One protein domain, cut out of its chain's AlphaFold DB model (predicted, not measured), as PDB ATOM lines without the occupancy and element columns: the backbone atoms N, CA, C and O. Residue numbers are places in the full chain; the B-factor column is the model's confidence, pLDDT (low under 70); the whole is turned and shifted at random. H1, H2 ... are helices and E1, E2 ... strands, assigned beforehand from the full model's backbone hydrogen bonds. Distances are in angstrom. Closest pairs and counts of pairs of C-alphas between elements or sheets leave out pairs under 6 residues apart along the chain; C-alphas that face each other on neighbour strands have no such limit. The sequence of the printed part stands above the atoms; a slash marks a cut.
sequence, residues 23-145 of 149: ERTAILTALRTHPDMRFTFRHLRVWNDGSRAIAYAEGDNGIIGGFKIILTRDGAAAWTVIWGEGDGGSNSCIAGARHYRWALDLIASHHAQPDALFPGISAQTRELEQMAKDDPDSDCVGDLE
ATOM      1  N   GLU A  23     142.952 171.404 148.364       95.38
ATOM      2  CA  GLU A  23     143.855 172.190 147.516       95.38
ATOM      3  C   GLU A  23     143.088 173.110 146.567       95.38
ATOM      4  O   GLU A  23     143.379 174.305 146.507       95.38
ATOM      5  N   ARG A  24     142.061 172.586 145.881       96.31
ATOM      6  CA  ARG A  24     141.220 173.411 145.011       96.31
ATOM      7  C   ARG A  24     140.537 174.505 145.814       96.31
ATOM      8  O   ARG A  24     140.565 175.655 145.408       96.31
ATOM      9  N   THR A  25     139.956 174.159 146.961       95.19
ATOM     10  CA  THR A  25     139.299 175.126 147.849       95.19
ATOM     11  C   THR A  25     140.262 176.232 148.276       95.19
ATOM     12  O   THR A  25     139.902 177.399 148.191       95.19
ATOM     13  N   ALA A  26     141.497 175.892 148.651       96.19
ATOM     14  CA  ALA A  26     142.501 176.872 149.050       96.19
ATOM     15  C   ALA A  26     142.897 177.820 147.902       96.19
ATOM     16  O   ALA A  26     142.991 179.025 148.125       96.19
ATOM     17  N   ILE A  27     143.061 177.307 146.677       96.19
ATOM     18  CA  ILE A  27     143.317 178.141 145.488       96.19
ATOM     19  C   ILE A  27     142.127 179.063 145.209       96.19
ATOM     20  O   ILE A  27     142.306 180.257 144.990       96.19
ATOM     21  N   LEU A  28     140.899 178.538 145.257       94.25
ATOM     22  CA  LEU A  28     139.696 179.346 145.045       94.25
ATOM     23  C   LEU A  28     139.530 180.429 146.109       94.25
ATOM     24  O   LEU A  28     139.029 181.500 145.795       94.25
ATOM     25  N   THR A  29     139.930 180.164 147.351       94.00
ATOM     26  CA  THR A  29     139.945 181.178 148.409       94.00
ATOM     27  C   THR A  29     140.941 182.288 148.094       94.00
ATOM     28  O   THR A  29     140.595 183.449 148.271       94.00
ATOM     29  N   ALA A  30     142.130 181.960 147.584       94.06
ATOM     30  CA  ALA A  30     143.127 182.961 147.199       94.06
ATOM     31  C   ALA A  30     142.692 183.812 145.994       94.06
ATOM     32  O   ALA A  30     142.980 185.001 145.951       94.06
ATOM     33  N   LEU A  31     141.976 183.219 145.033       91.50
ATOM     34  CA  LEU A  31     141.452 183.932 143.861       91.50
ATOM     35  C   LEU A  31     140.232 184.805 144.169       91.50
ATOM     36  O   LEU A  31     139.917 185.724 143.418       91.50
ATOM     37  N   ARG A  32     139.480 184.480 145.223       87.81
ATOM     38  CA  ARG A  32     138.191 185.112 145.495       87.81
ATOM     39  C   ARG A  32     138.387 186.465 146.173       87.81
ATOM     40  O   ARG A  32     138.499 186.537 147.392       87.81
ATOM     41  N   THR A  33     138.333 187.533 145.384       80.19
ATOM     42  CA  THR A  33     138.313 188.916 145.891       80.19
ATOM     43  C   THR A  33     136.903 189.380 146.269       80.19
ATOM     44  O   THR A  33     136.754 190.223 147.152       80.19
ATOM     45  N   HIS A  34     135.862 188.771 145.685       73.38
ATOM     46  CA  HIS A  34     134.456 189.037 146.003       73.38
ATOM     47  C   HIS A  34     133.655 187.752 146.283       73.38
ATOM     48  O   HIS A  34     133.866 186.732 145.621       73.38
ATOM     49  N   PRO A  35     132.718 187.757 147.254       79.00
ATOM     50  CA  PRO A  35     132.001 186.553 147.687       79.00
ATOM     51  C   PRO A  35     131.129 185.913 146.594       79.00
ATOM     52  O   PRO A  35     130.864 184.713 146.642       79.00
ATOM     53  N   ASP A  36     130.701 186.697 145.611       79.69
ATOM     54  CA  ASP A  36     129.823 186.326 144.503       79.69
ATOM     55  C   ASP A  36     130.564 185.831 143.249       79.69
ATOM     56  O   ASP A  36     129.914 185.309 142.341       79.69
ATOM     57  N   MET A  37     131.904 185.891 143.215       83.38
ATOM     58  CA  MET A  37     132.696 185.381 142.090       83.38
ATOM     59  C   MET A  37     132.443 183.895 141.821       83.38
ATOM     60  O   MET A  37     132.559 183.030 142.708       83.38
ATOM     61  N   ARG A  38     132.176 183.594 140.546       86.56
ATOM     62  CA  ARG A  38     131.986 182.238 140.030       86.56
ATOM     63  C   ARG A  38     133.026 181.963 138.963       86.56
ATOM     64  O   ARG A  38     132.984 182.533 137.885       86.56
ATOM     65  N   PHE A  39     133.932 181.046 139.265       89.25
ATOM     66  CA  PHE A  39     135.017 180.716 138.356       89.25
ATOM     67  C   PHE A  39     134.617 179.611 137.380       89.25
ATOM     68  O   PHE A  39     134.313 178.487 137.796       89.25
ATOM     69  N   THR A  40     134.709 179.909 136.090       92.12
ATOM     70  CA  THR A  40     134.694 178.918 135.014       92.12
ATOM     71  C   THR A  40     136.110 178.778 134.478       92.12
ATOM     72  O   THR A  40     136.581 179.628 133.732       92.12
ATOM     73  N   PHE A  41     136.810 177.716 134.877       94.50
ATOM     74  CA  PHE A  41     138.197 177.507 134.462       94.50
ATOM     75  C   PHE A  41     138.278 176.850 133.089       94.50
ATOM     76  O   PHE A  41     137.755 175.751 132.896       94.50
ATOM     77  N   ARG A  42     139.037 177.468 132.182       95.94
ATOM     78  CA  ARG A  42     139.626 176.772 131.033       95.94
ATOM     79  C   ARG A  42     140.795 175.909 131.501       95.94
ATOM     80  O   ARG A  42     140.903 174.738 131.129       95.94
ATOM     81  N   HIS A  43     141.641 176.466 132.365       97.12
ATOM     82  CA  HIS A  43     142.774 175.770 132.957       97.12
ATOM     83  C   HIS A  43     142.844 176.011 134.461       97.12
ATOM     84  O   HIS A  43     142.695 177.127 134.946       97.12
ATOM     85  N   LEU A  44     143.086 174.930 135.199       97.62
ATOM     86  CA  LEU A  44     143.543 174.975 136.580       97.62
ATOM     87  C   LEU A  44     144.585 173.873 136.737       97.62
ATOM     88  O   LEU A  44     144.247 172.686 136.702       97.62
ATOM     89  N   ARG A  45     145.850 174.265 136.836       98.06
ATOM     90  CA  ARG A  45     146.994 173.354 136.858       98.06
ATOM     91  C   ARG A  45     147.881 173.698 138.033       98.06
ATOM     92  O   ARG A  45     148.151 174.867 138.268       98.06
ATOM     93  N   VAL A  46     148.326 172.681 138.749       97.81
ATOM     94  CA  VAL A  46     149.208 172.805 139.902       97.81
ATOM     95  C   VAL A  46     150.450 171.973 139.648       97.81
ATOM     96  O   VAL A  46     150.370 170.850 139.156       97.81
ATOM     97  N   TRP A  47     151.597 172.534 139.998       97.31
ATOM     98  CA  TRP A  47     152.881 171.866 140.022       97.31
ATOM     99  C   TRP A  47     153.448 171.913 141.435       97.31
ATOM    100  O   TRP A  47     153.528 172.981 142.043       97.31
ATOM    101  N   ASN A  48     153.864 170.754 141.940       95.31
ATOM    102  CA  ASN A  48     154.529 170.639 143.230       95.31
ATOM    103  C   ASN A  48     156.039 170.479 143.022       95.31
ATOM    104  O   ASN A  48     156.479 169.587 142.300       95.31
ATOM    105  N   ASP A  49     156.808 171.315 143.708       93.62
ATOM    106  CA  ASP A  49     158.269 171.356 143.726       93.62
ATOM    107  C   ASP A  49     158.752 171.197 145.177       93.62
ATOM    108  O   ASP A  49     159.060 172.158 145.888       93.62
ATOM    109  N   GLY A  50     158.710 169.955 145.667       91.44
ATOM    110  CA  GLY A  50     158.992 169.649 147.067       91.44
ATOM    111  C   GLY A  50     157.997 170.331 148.010       91.44
ATOM    112  O   GLY A  50     156.810 170.006 148.009       91.44
ATOM    113  N   SER A  51     158.482 171.256 148.843       93.50
ATOM    114  CA  SER A  51     157.636 172.055 149.739       93.50
ATOM    115  C   SER A  51     157.007 173.270 149.055       93.50
ATOM    116  O   SER A  51     156.104 173.867 149.629       93.50
ATOM    117  N   ARG A  52     157.461 173.653 147.860       96.38
ATOM    118  CA  ARG A  52     156.922 174.784 147.102       96.38
ATOM    119  C   ARG A  52     155.894 174.279 146.100       96.38
ATOM    120  O   ARG A  52     155.973 173.150 145.626       96.38
ATOM    121  N   ALA A  53     154.936 175.115 145.743       97.38
ATOM    122  CA  ALA A  53     154.002 174.828 144.670       97.38
ATOM    123  C   ALA A  53     153.722 176.087 143.859       97.38
ATOM    124  O   ALA A  53     153.765 177.202 144.381       97.38
ATOM    125  N   ILE A  54     153.427 175.884 142.581       98.31
ATOM    126  CA  ILE A  54     153.015 176.928 141.652       98.31
ATOM    127  C   ILE A  54     151.766 176.452 140.916       98.31
ATOM    128  O   ILE A  54     151.646 175.276 140.566       98.31
ATOM    129  N   ALA A  55     150.812 177.347 140.713       98.38
ATOM    130  CA  ALA A  55     149.568 177.056 140.029       98.38
ATOM    131  C   ALA A  55     149.317 178.071 138.924       98.38
ATOM    132  O   ALA A  55     149.590 179.254 139.097       98.38
ATOM    133  N   TYR A  56     148.750 177.602 137.819       98.38
ATOM    134  CA  TYR A  56     148.208 178.436 136.761       98.38
ATOM    135  C   TYR A  56     146.695 178.260 136.700       98.38
ATOM    136  O   TYR A  56     146.186 177.131 136.681       98.38
ATOM    137  N   ALA A  57     145.989 179.382 136.663       97.50
ATOM    138  CA  ALA A  57     144.552 179.437 136.520       97.50
ATOM    139  C   ALA A  57     144.182 180.366 135.360       97.50
ATOM    140  O   ALA A  57     144.593 181.519 135.328       97.50
ATOM    141  N   GLU A  58     143.373 179.861 134.438       97.19
ATOM    142  CA  GLU A  58     142.781 180.634 133.350       97.19
ATOM    143  C   GLU A  58     141.287 180.375 133.326       97.19
ATOM    144  O   GLU A  58     140.848 179.218 133.400       97.19
ATOM    145  N   GLY A  59     140.500 181.426 133.170       95.31
ATOM    146  CA  GLY A  59     139.064 181.280 133.069       95.31
ATOM    147  C   GLY A  59     138.336 182.599 132.989       95.31
ATOM    148  O   GLY A  59     138.903 183.615 132.615       95.31
ATOM    149  N   ASP A  60     137.071 182.538 133.371       93.12
ATOM    150  CA  ASP A  60     136.182 183.679 133.537       93.12
ATOM    151  C   ASP A  60     135.658 183.688 134.981       93.12
ATOM    152  O   ASP A  60     135.405 182.618 135.553       93.12
ATOM    153  N   ASN A  61     135.566 184.865 135.603       82.88
ATOM    154  CA  ASN A  61     135.104 185.019 136.989       82.88
ATOM    155  C   ASN A  61     133.669 185.578 137.122       82.88
ATOM    156  O   ASN A  61     133.179 185.741 138.246       82.88
ATOM    157  N   GLY A  62     132.998 185.843 135.997       79.12
ATOM    158  CA  GLY A  62     131.618 186.313 135.890       79.12
ATOM    159  C   GLY A  62     131.376 187.771 136.281       79.12
ATOM    160  O   GLY A  62     130.226 188.203 136.245       79.12
ATOM    161  N   ILE A  63     132.417 188.511 136.682       75.44
ATOM    162  CA  ILE A  63     132.309 189.898 137.165       75.44
ATOM    163  C   ILE A  63     133.216 190.821 136.358       75.44
ATOM    164  O   ILE A  63     132.746 191.790 135.771       75.44
ATOM    165  N   ILE A  64     134.513 190.523 136.376       69.31
ATOM    166  CA  ILE A  64     135.558 191.316 135.723       69.31
ATOM    167  C   ILE A  64     135.743 190.792 134.299       69.31
ATOM    168  O   ILE A  64     135.834 191.599 133.387       69.31
ATOM    169  N   GLY A  65     135.625 189.467 134.141       85.25
ATOM    170  CA  GLY A  65     135.649 188.752 132.874       85.25
ATOM    171  C   GLY A  65     136.771 187.717 132.835       85.25
ATOM    172  O   GLY A  65     136.977 186.976 133.811       85.25
ATOM    173  N   GLY A  66     137.448 187.624 131.694       92.50
ATOM    174  CA  GLY A  66     138.546 186.704 131.437       92.50
ATOM    175  C   GLY A  66     139.791 187.014 132.271       92.50
ATOM    176  O   GLY A  66     140.189 188.164 132.425       92.50
ATOM    177  N   PHE A  67     140.449 185.975 132.784       93.62
ATOM    178  CA  PHE A  67     141.674 186.114 133.567       93.62
ATOM    179  C   PHE A  67     142.696 185.020 133.264       93.62
ATOM    180  O   PHE A  67     142.350 183.882 132.927       93.62
ATOM    181  N   LYS A  68     143.966 185.357 133.489       97.06
ATOM    182  CA  LYS A  68     145.103 184.438 133.598       97.06
ATOM    183  C   LYS A  68     145.868 184.798 134.861       97.06
ATOM    184  O   LYS A  68     146.242 185.949 135.034       97.06
ATOM    185  N   ILE A  69     146.109 183.839 135.743       97.12
ATOM    186  CA  ILE A  69     146.732 184.087 137.045       97.12
ATOM    187  C   ILE A  69     147.754 182.997 137.357       97.12
ATOM    188  O   ILE A  69     147.504 181.812 137.115       97.12
ATOM    189  N   ILE A  70     148.882 183.395 137.952       98.50
ATOM    190  CA  ILE A  70     149.832 182.479 138.585       98.50
ATOM    191  C   ILE A  70     149.794 182.683 140.099       98.50
ATOM    192  O   ILE A  70     149.880 183.806 140.603       98.50
ATOM    193  N   LEU A  71     149.689 181.569 140.824       98.19
ATOM    194  CA  LEU A  71     149.748 181.530 142.279       98.19
ATOM    195  C   LEU A  71     150.939 180.705 142.748       98.19
ATOM    196  O   LEU A  71     151.300 179.720 142.106       98.19
ATOM    197  N   THR A  72     151.481 181.036 143.913       98.06
ATOM    198  CA  THR A  72     152.483 180.209 144.595       98.06
ATOM    199  C   THR A  72     152.068 179.870 146.014       98.06
ATOM    200  O   THR A  72     151.217 180.524 146.621       98.06
ATOM    201  N   ARG A  73     152.672 178.805 146.534       97.62
ATOM    202  CA  ARG A  73     152.568 178.390 147.929       97.62
ATOM    203  C   ARG A  73     153.912 177.859 148.400       97.62
ATOM    204  O   ARG A  73     154.449 176.943 147.782       97.62
ATOM    205  N   ASP A  74     154.380 178.346 149.542       95.56
ATOM    206  CA  ASP A  74     155.567 177.819 150.216       95.56
ATOM    207  C   ASP A  74     155.171 177.034 151.476       95.56
ATOM    208  O   ASP A  74     154.571 177.554 152.418       95.56
ATOM    209  N   GLY A  75     155.492 175.744 151.501       91.81
ATOM    210  CA  GLY A  75     155.153 174.826 152.582       91.81
ATOM    211  C   GLY A  75     153.647 174.749 152.839       91.81
ATOM    212  O   GLY A  75     152.851 174.467 151.943       91.81
ATOM    213  N   ALA A  76     153.264 174.989 154.093       89.19
ATOM    214  CA  ALA A  76     151.872 175.011 154.540       89.19
ATOM    215  C   ALA A  76     151.236 176.414 154.488       89.19
ATOM    216  O   ALA A  76     150.160 176.609 155.053       89.19
ATOM    217  N   ALA A  77     151.896 177.396 153.860       93.75
ATOM    218  CA  ALA A  77     151.344 178.737 153.710       93.75
ATOM    219  C   ALA A  77     150.061 178.739 152.859       93.75
ATOM    220  O   ALA A  77     149.725 177.769 152.172       93.75
ATOM    221  N   ALA A  78     149.337 179.857 152.906       95.31
ATOM    222  CA  ALA A  78     148.243 180.102 151.979       95.31
ATOM    223  C   ALA A  78     148.775 180.269 150.545       95.31
ATOM    224  O   ALA A  78     149.930 180.640 150.336       95.31
ATOM    225  N   TRP A  79     147.913 179.997 149.566       97.88
ATOM    226  CA  TRP A  79     148.183 180.365 148.179       97.88
ATOM    227  C   TRP A  79     148.156 181.884 148.031       97.88
ATOM    228  O   TRP A  79     147.261 182.537 148.567       97.88
ATOM    229  N   THR A  80     149.095 182.420 147.259       96.88
ATOM    230  CA  THR A  80     149.212 183.855 146.991       96.88
ATOM    231  C   THR A  80     149.238 184.087 145.490       96.88
ATOM    232  O   THR A  80     149.996 183.426 144.783       96.88
ATOM    233  N   VAL A  81     148.421 185.021 145.006       96.31
ATOM    234  CA  VAL A  81     148.485 185.511 143.623       96.31
ATOM    235  C   VAL A  81     149.728 186.383 143.478       96.31
ATOM    236  O   VAL A  81     149.912 187.315 144.256       96.31
ATOM    237  N   ILE A  82     150.580 186.075 142.504       96.75
ATOM    238  CA  ILE A  82     151.832 186.821 142.283       96.75
ATOM    239  C   ILE A  82     151.951 187.411 140.879       96.75
ATOM    240  O   ILE A  82     152.855 188.202 140.625       96.75
ATOM    241  N   TRP A  83     151.053 187.024 139.978       97.44
ATOM    242  CA  TRP A  83     151.000 187.482 138.598       97.44
ATOM    243  C   TRP A  83     149.585 187.315 138.067       97.44
ATOM    244  O   TRP A  83     148.962 186.275 138.307       97.44
ATOM    245  N   GLY A  84     149.110 188.304 137.325       95.81
ATOM    246  CA  GLY A  84     147.799 188.307 136.706       95.81
ATOM    247  C   GLY A  84     147.774 189.094 135.401       95.81
ATOM    248  O   GLY A  84     148.519 190.059 135.226       95.81
ATOM    249  N   GLU A  85     146.894 188.663 134.508       95.50
ATOM    250  CA  GLU A  85     146.354 189.449 133.404       95.50
ATOM    251  C   GLU A  85     144.824 189.332 133.449       95.50
ATOM    252  O   GLU A  85     144.295 188.215 133.532       95.50
ATOM    253  N   GLY A  86     144.126 190.465 133.394       92.62
ATOM    254  CA  GLY A  86     142.665 190.552 133.338       92.62
ATOM    255  C   GLY A  86     142.181 191.382 132.152       92.62
ATOM    256  O   GLY A  86     142.955 192.073 131.501       92.62
ATOM    257  N   ASP A  87     140.888 191.344 131.862       86.50
ATOM    258  CA  ASP A  87     140.257 192.060 130.745       86.50
ATOM    259  C   ASP A  87     139.634 193.417 131.124       86.50
ATOM    260  O   ASP A  87     138.977 194.056 130.303       86.50
ATOM    261  N   GLY A  88     139.873 193.898 132.348       80.31
ATOM    262  CA  GLY A  88     139.370 195.187 132.843       80.31
ATOM    263  C   GLY A  88     140.026 196.432 132.226       80.31
ATOM    264  O   GLY A  88     139.600 197.551 132.513       80.31
ATOM    265  N   GLY A  89     141.047 196.257 131.387       87.56
ATOM    266  CA  GLY A  89     141.824 197.330 130.774       87.56
ATOM    267  C   GLY A  89     142.829 196.789 129.761       87.56
ATOM    268  O   GLY A  89     142.779 195.613 129.398       87.56
ATOM    269  N   SER A  90     143.734 197.654 129.309       90.44
ATOM    270  CA  SER A  90     144.833 197.296 128.415       90.44
ATOM    271  C   SER A  90     146.173 197.789 128.946       90.44
ATOM    272  O   SER A  90     146.243 198.735 129.736       90.44
ATOM    273  N   ASN A  91     147.248 197.144 128.501       94.94
ATOM    274  CA  ASN A  91     148.611 197.567 128.775       94.94
ATOM    275  C   ASN A  91     149.496 197.447 127.530       94.94
ATOM    276  O   ASN A  91     149.187 196.723 126.574       94.94
ATOM    277  N   SER A  92     150.620 198.161 127.563       96.50
ATOM    278  CA  SER A  92     151.490 198.308 126.404       96.50
ATOM    279  C   SER A  92     152.238 197.020 126.053       96.50
ATOM    280  O   SER A  92     152.483 196.163 126.910       96.50
ATOM    281  N   CYS A  93     152.660 196.880 124.796       96.88
ATOM    282  CA  CYS A  93     153.442 195.731 124.335       96.88
ATOM    283  C   CYS A  93     154.736 195.553 125.143       96.88
ATOM    284  O   CYS A  93     155.085 194.427 125.506       96.88
ATOM    285  N   ILE A  94     155.431 196.647 125.487       97.38
ATOM    286  CA  ILE A  94     156.658 196.577 126.296       97.38
ATOM    287  C   ILE A  94     156.394 196.123 127.739       97.38
ATOM    288  O   ILE A  94     157.186 195.349 128.291       97.38
ATOM    289  N   ALA A  95     155.281 196.553 128.343       97.25
ATOM    290  CA  ALA A  95     154.871 196.094 129.666       97.25
ATOM    291  C   ALA A  95     154.480 194.611 129.626       97.25
ATOM    292  O   ALA A  95     155.007 193.813 130.404       97.25
ATOM    293  N   GLY A  96     153.653 194.222 128.652       97.25
ATOM    294  CA  GLY A  96     153.256 192.836 128.418       97.25
ATOM    295  C   GLY A  96     154.454 191.908 128.222       97.25
ATOM    296  O   GLY A  96     154.552 190.887 128.900       97.25
ATOM    297  N   ALA A  97     155.415 192.277 127.369       98.06
ATOM    298  CA  ALA A  97     156.622 191.487 127.122       98.06
ATOM    299  C   ALA A  97     157.428 191.237 128.406       98.06
ATOM    300  O   ALA A  97     157.817 190.102 128.691       98.06
ATOM    301  N   ARG A  98     157.637 192.281 129.222       98.06
ATOM    302  CA  ARG A  98     158.337 192.164 130.511       98.06
ATOM    303  C   ARG A  98     157.575 191.270 131.486       98.06
ATOM    304  O   ARG A  98     158.177 190.403 132.120       98.06
ATOM    305  N   HIS A  99     156.264 191.464 131.584       98.12
ATOM    306  CA  HIS A  99     155.389 190.733 132.498       98.12
ATOM    307  C   HIS A  99     155.346 189.239 132.177       98.12
ATOM    308  O   HIS A  99     155.496 188.394 133.059       98.12
ATOM    309  N   TYR A 100     155.219 188.902 130.895       98.31
ATOM    310  CA  TYR A 100     155.208 187.526 130.405       98.31
ATOM    311  C   TYR A 100     156.582 186.851 130.479       98.31
ATOM    312  O   TYR A 100     156.674 185.658 130.782       98.31
ATOM    313  N   ARG A 101     157.672 187.595 130.251       98.38
ATOM    314  CA  ARG A 101     159.035 187.085 130.461       98.38
ATOM    315  C   ARG A 101     159.278 186.736 131.926       98.38
ATOM    316  O   ARG A 101     159.782 185.656 132.214       98.38
ATOM    317  N   TRP A 102     158.862 187.604 132.844       98.44
ATOM    318  CA  TRP A 102     158.978 187.336 134.275       98.44
ATOM    319  C   TRP A 102     158.188 186.087 134.691       98.44
ATOM    320  O   TRP A 102     158.687 185.280 135.473       98.44
ATOM    321  N   ALA A 103     156.998 185.866 134.121       98.38
ATOM    322  CA  ALA A 103     156.229 184.647 134.366       98.38
ATOM    323  C   ALA A 103     156.959 183.376 133.892       98.38
ATOM    324  O   ALA A 103     156.939 182.372 134.603       98.38
ATOM    325  N   LEU A 104     157.646 183.408 132.741       98.44
ATOM    326  CA  LEU A 104     158.488 182.285 132.301       98.44
ATOM    327  C   LEU A 104     159.576 181.962 133.331       98.44
ATOM    328  O   LEU A 104     159.734 180.799 133.711       98.44
ATOM    329  N   ASP A 105     160.297 182.986 133.789       98.19
ATOM    330  CA  ASP A 105     161.406 182.830 134.732       98.19
ATOM    331  C   ASP A 105     160.909 182.322 136.094       98.19
ATOM    332  O   ASP A 105     161.498 181.411 136.686       98.19
ATOM    333  N   LEU A 106     159.770 182.842 136.560       98.00
ATOM    334  CA  LEU A 106     159.088 182.368 137.757       98.00
ATOM    335  C   LEU A 106     158.741 180.880 137.647       98.00
ATOM    336  O   LEU A 106     159.087 180.114 138.547       98.00
ATOM    337  N   ILE A 107     158.072 180.453 136.571       97.94
ATOM    338  CA  ILE A 107     157.664 179.050 136.415       97.94
ATOM    339  C   ILE A 107     158.896 178.136 136.359       97.94
ATOM    340  O   ILE A 107     158.932 177.099 137.029       97.94
ATOM    341  N   ALA A 108     159.941 178.551 135.639       97.00
ATOM    342  CA  ALA A 108     161.205 177.826 135.578       97.00
ATOM    343  C   ALA A 108     161.894 177.714 136.955       97.00
ATOM    344  O   ALA A 108     162.485 176.679 137.259       97.00
ATOM    345  N   SER A 109     161.764 178.725 137.826       96.88
ATOM    346  CA  SER A 109     162.313 178.709 139.197       96.88
ATOM    347  C   SER A 109     161.657 177.686 140.142       96.88
ATOM    348  O   SER A 109     162.162 177.443 141.242       96.88
ATOM    349  N   HIS A 110     160.530 177.098 139.730       96.25
ATOM    350  CA  HIS A 110     159.851 175.979 140.395       96.25
ATOM    351  C   HIS A 110     160.147 174.629 139.716       96.25
ATOM    352  O   HIS A 110     159.418 173.655 139.908       96.25
ATOM    353  N   HIS A 111     161.177 174.576 138.865       95.88
ATOM    354  CA  HIS A 111     161.557 173.398 138.077       95.88
ATOM    355  C   HIS A 111     160.425 172.853 137.186       95.88
ATOM    356  O   HIS A 111     160.460 171.696 136.764       95.88
ATOM    357  N   ALA A 112     159.421 173.682 136.889       94.88
ATOM    358  CA  ALA A 112     158.303 173.335 136.029       94.88
ATOM    359  C   ALA A 112     158.603 173.735 134.581       94.88
ATOM    360  O   ALA A 112     159.242 174.754 134.315       94.88
ATOM    361  N   GLN A 113     158.103 172.953 133.621       94.75
ATOM    362  CA  GLN A 113     158.125 173.363 132.215       94.75
ATOM    363  C   GLN A 113     157.051 174.440 131.978       94.75
ATOM    364  O   GLN A 113     155.873 174.142 132.209       94.75
ATOM    365  N   PRO A 114     157.405 175.649 131.491       96.81
ATOM    366  CA  PRO A 114     156.453 176.751 131.361       96.81
ATOM    367  C   PRO A 114     155.195 176.394 130.572       96.81
ATOM    368  O   PRO A 114     154.101 176.513 131.110       96.81
ATOM    369  N   ASP A 115     155.336 175.837 129.367       97.31
ATOM    370  CA  ASP A 115     154.181 175.487 128.528       97.31
ATOM    371  C   ASP A 115     153.367 174.292 129.053       97.31
ATOM    372  O   ASP A 115     152.199 174.121 128.694       97.31
ATOM    373  N   ALA A 116     153.946 173.460 129.927       95.94
ATOM    374  CA  ALA A 116     153.188 172.406 130.593       95.94
ATOM    375  C   ALA A 116     152.240 173.006 131.639       95.94
ATOM    376  O   ALA A 116     151.090 172.572 131.749       95.94
ATOM    377  N   LEU A 117     152.693 174.014 132.392       97.62
ATOM    378  CA  LEU A 117     151.884 174.675 133.415       97.62
ATOM    379  C   LEU A 117     150.941 175.730 132.818       97.62
ATOM    380  O   LEU A 117     149.749 175.696 133.107       97.62
ATOM    381  N   PHE A 118     151.454 176.615 131.970       97.56
ATOM    382  CA  PHE A 118     150.732 177.685 131.284       97.56
ATOM    383  C   PHE A 118     150.860 177.465 129.765       97.56
ATOM    384  O   PHE A 118     151.843 177.881 129.157       97.56
ATOM    385  N   PRO A 119     149.868 176.820 129.123       97.00
ATOM    386  CA  PRO A 119     149.885 176.549 127.686       97.00
ATOM    387  C   PRO A 119     150.158 177.776 126.821       97.00
ATOM    388  O   PRO A 119     149.425 178.758 126.881       97.00
ATOM    389  N   GLY A 120     151.167 177.679 125.956       97.56
ATOM    390  CA  GLY A 120     151.441 178.689 124.934       97.56
ATOM    391  C   GLY A 120     152.156 179.937 125.445       97.56
ATOM    392  O   GLY A 120     152.451 180.814 124.628       97.56
ATOM    393  N   ILE A 121     152.490 180.014 126.739       98.12
ATOM    394  CA  ILE A 121     153.184 181.166 127.321       98.12
ATOM    395  C   ILE A 121     154.478 181.481 126.563       98.12
ATOM    396  O   ILE A 121     154.730 182.636 126.248       98.12
ATOM    397  N   SER A 122     155.255 180.473 126.148       98.38
ATOM    398  CA  SER A 122     156.515 180.713 125.430       98.38
ATOM    399  C   SER A 122     156.312 181.325 124.042       98.38
ATOM    400  O   SER A 122     157.188 182.025 123.531       98.38
ATOM    401  N   ALA A 123     155.200 181.018 123.368       98.50
ATOM    402  CA  ALA A 123     154.863 181.630 122.084       98.50
ATOM    403  C   ALA A 123     154.364 183.064 122.289       98.50
ATOM    404  O   ALA A 123     154.910 183.972 121.666       98.50
ATOM    405  N   GLN A 124     153.440 183.260 123.234       97.94
ATOM    406  CA  GLN A 124     152.893 184.570 123.588       97.94
ATOM    407  C   GLN A 124     153.992 185.555 124.004       97.94
ATOM    408  O   GLN A 124     154.034 186.678 123.510       97.94
ATOM    409  N   THR A 125     154.930 185.138 124.864       98.38
ATOM    410  CA  THR A 125     156.037 186.003 125.295       98.38
ATOM    411  C   THR A 125     156.900 186.436 124.115       98.38
ATOM    412  O   THR A 125     157.247 187.607 124.011       98.38
ATOM    413  N   ARG A 126     157.235 185.516 123.201       98.50
ATOM    414  CA  ARG A 126     158.047 185.843 122.015       98.50
ATOM    415  C   ARG A 126     157.329 186.808 121.078       98.50
ATOM    416  O   ARG A 126     157.977 187.670 120.494       98.50
ATOM    417  N   GLU A 127     156.020 186.648 120.927       98.25
ATOM    418  CA  GLU A 127     155.194 187.543 120.124       98.25
ATOM    419  C   GLU A 127     155.156 188.948 120.731       98.25
ATOM    420  O   GLU A 127     155.447 189.920 120.039       98.25
ATOM    421  N   LEU A 128     154.915 189.057 122.040       98.06
ATOM    422  CA  LEU A 128     154.947 190.332 122.760       98.06
ATOM    423  C   LEU A 128     156.322 190.998 122.694       98.06
ATOM    424  O   LEU A 128     156.411 192.199 122.472       98.06
ATOM    425  N   GLU A 129     157.406 190.235 122.828       98.25
ATOM    426  CA  GLU A 129     158.771 190.749 122.671       98.25
ATOM    427  C   GLU A 129     159.071 191.235 121.252       98.25
ATOM    428  O   GLU A 129     159.939 192.090 121.075       98.25
ATOM    429  N   GLN A 130     158.405 190.676 120.241       98.19
ATOM    430  CA  GLN A 130     158.513 191.164 118.873       98.19
ATOM    431  C   GLN A 130     157.696 192.446 118.696       98.19
ATOM    432  O   GLN A 130     158.258 193.455 118.281       98.19
ATOM    433  N   MET A 131     156.429 192.449 119.114       97.69
ATOM    434  CA  MET A 131     155.570 193.636 119.062       97.69
ATOM    435  C   MET A 131     156.166 194.808 119.846       97.69
ATOM    436  O   MET A 131     156.174 195.923 119.351       97.69
ATOM    437  N   ALA A 132     156.781 194.561 121.004       97.44
ATOM    438  CA  ALA A 132     157.447 195.596 121.793       97.44
ATOM    439  C   ALA A 132     158.651 196.250 121.089       97.44
ATOM    440  O   ALA A 132     159.048 197.352 121.461       97.44
ATOM    441  N   LYS A 133     159.269 195.580 120.107       97.69
ATOM    442  CA  LYS A 133     160.333 196.179 119.279       97.69
ATOM    443  C   LYS A 133     159.759 197.026 118.152       97.69
ATOM    444  O   LYS A 133     160.391 198.006 117.769       97.69
ATOM    445  N   ASP A 134     158.615 196.609 117.620       97.06
ATOM    446  CA  ASP A 134     157.991 197.217 116.449       97.06
ATOM    447  C   ASP A 134     157.133 198.433 116.843       97.06
ATOM    448  O   ASP A 134     157.228 199.482 116.208       97.06
ATOM    449  N   ASP A 135     156.350 198.312 117.918       96.56
ATOM    450  CA  ASP A 135     155.506 199.360 118.489       96.56
ATOM    451  C   ASP A 135     155.345 199.171 120.019       96.56
ATOM    452  O   ASP A 135     154.447 198.461 120.479       96.56
ATOM    453  N   PRO A 136     156.243 199.745 120.840       94.69
ATOM    454  CA  PRO A 136     156.323 199.447 122.272       94.69
ATOM    455  C   PRO A 136     155.103 199.893 123.082       94.69
ATOM    456  O   PRO A 136     154.772 199.230 124.068       94.69
ATOM    457  N   ASP A 137     154.470 200.996 122.682       96.69
ATOM    458  CA  ASP A 137     153.446 201.689 123.469       96.69
ATOM    459  C   ASP A 137     152.016 201.314 123.049       96.69
ATOM    460  O   ASP A 137     151.060 201.731 123.701       96.69
ATOM    461  N   SER A 138     151.862 200.506 121.996       95.50
ATOM    462  CA  SER A 138     150.567 199.976 121.564       95.50
ATOM    463  C   SER A 138     149.934 199.056 122.611       95.50
ATOM    464  O   SER A 138     150.623 198.299 123.296       95.50
ATOM    465  N   ASP A 139     148.605 199.090 122.704       96.44
ATOM    466  CA  ASP A 139     147.816 198.229 123.588       96.44
ATOM    467  C   ASP A 139     147.828 196.776 123.084       96.44
ATOM    468  O   ASP A 139     147.182 196.437 122.090       96.44
ATOM    469  N   CYS A 140     148.571 195.909 123.772       94.19
ATOM    470  CA  CYS A 140     148.853 194.534 123.337       94.19
ATOM    471  C   CYS A 140     148.273 193.455 124.261       94.19
ATOM    472  O   CYS A 140     148.087 192.312 123.841       94.19
ATOM    473  N   VAL A 141     148.065 193.779 125.536       95.38
ATOM    474  CA  VAL A 141     147.637 192.834 126.578       95.38
ATOM    475  C   VAL A 141     146.556 193.462 127.440       95.38
ATOM    476  O   VAL A 141     146.345 194.673 127.373       95.38
ATOM    477  N   GLY A 142     145.882 192.635 128.237       94.50
ATOM    478  CA  GLY A 142     144.941 193.105 129.245       94.50
ATOM    479  C   GLY A 142     145.597 193.894 130.384       94.50
ATOM    480  O   GLY A 142     146.794 194.189 130.367       94.50
ATOM    481  N   ASP A 143     144.806 194.213 131.402       93.56
ATOM    482  CA  ASP A 143     145.306 194.819 132.633       93.56
ATOM    483  C   ASP A 143     146.262 193.861 133.356       93.56
ATOM    484  O   ASP A 143     146.015 192.654 133.406       93.56
ATOM    485  N   LEU A 144     147.364 194.387 133.889       94.62
ATOM    486  CA  LEU A 144     148.454 193.588 134.449       94.62
ATOM    487  C   LEU A 144     148.524 193.775 135.963       94.62
ATOM    488  O   LEU A 144     148.671 194.892 136.452       94.62
ATOM    489  N   GLU A 145     148.508 192.668 136.701       93.00
ATOM    490  CA  GLU A 145     148.597 192.670 138.163       93.00
ATOM    491  C   GLU A 145     149.788 191.832 138.653       93.00
ATOM    492  O   GLU A 145     150.113 190.777 138.097       93.00
TER     493      GLU A 145
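What this domain is: This is residues 23 to 145 of the 149 residues of an uncharacterized protein of Sphingopyxis sp. C-1 (UniProt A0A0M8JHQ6). A twisted antiparallel sheet of five strands has helices over both faces: H1 crosses one face, and H2 packs slantwise on the opposite one. H4 packs side by side with H2, running the opposite way, and the short H3 lies between them along the chain, close to E1 and E2. The printed part has 123 residues with four named helices and five named strands, in the order H1 E1 E2 E3 E4 H2 H3 H4 E5; the class is mixed, helices and strands. The sheet's order is E1 - E2 - E3 - E4 - E5. The whole is compact, with a radius of gyration of the C-alphas of 14.5 A and spans of 44 by 34 by 20 A.

How they stand to each other: H1, residues 23 to 31, is on the sheet at a height of 8.8 A, and its closest C-alphas to E4, residues 80 to 92, are those of Ala 30 and Thr 80, 6.2 A apart. E1, residues 40 to 49, E2, residues 52 to 60, and E3, residues 66 to 74, form with E4 a meander, each strand the antiparallel neighbour of the one before. H1 lies over E3, only just across the strands at 61 degrees on the local plane. E1 and E2 form a hairpin, with N 45 and O 56 at 2.9 A. E2 and E3 form another, with N 55 and O 71 at 2.8 A, and so do E3 and E4, with N 70 and O 83 at 2.9 A. E4 bends by 101 degrees at residue 89. H2, residues 93 to 108, is on the face opposite to H1, at a height of 8.8 A, and runs slantwise to the strands, at 48 degrees to E5, residues 139 to 145, on the local plane. E5 is an edge strand, antiparallel to E4, with N 86 and O 143 at 2.9 A. H3, residues 114 to 117, only grazes the sheet; the closest C-alphas of H3 and E1 are those of Leu 117 and Arg 45, 6.1 A apart. H4, residues 121 to 134, touches H2 at a shallow tilt of 29 degrees, opposite ways, closest at the C-alphas of Ala 132 and Ile 94, 4.7 A apart. H1 and H2 have every O i to N i+4 pair within hydrogen-bond range, H4 has 8 of 10, and H3 is too short for such a pair.

Where its parts are: H1 begins at C-alpha 23, (143.855, 172.190, 147.516), and is 12.5 A long. E1 is 26.2 A, E2 26.3 A, E3 26.9 A and E4 25.3 A long. H2 begins at C-alpha 93, (153.442, 195.731, 124.335), and is 22.5 A long. H3 is 5.4 A and H4 20.0 A long. E5, 15.6 A long, ends at C-alpha 145, (148.597, 192.670, 138.163).

The domain as a whole: The two C-alphas farthest apart, those of Ala 76 and Asp 134, are 44.5 A from each other. The printed part has no cut and no long link. The mean pLDDT of the printed part is 94.4, and residue 64 alone is under 70.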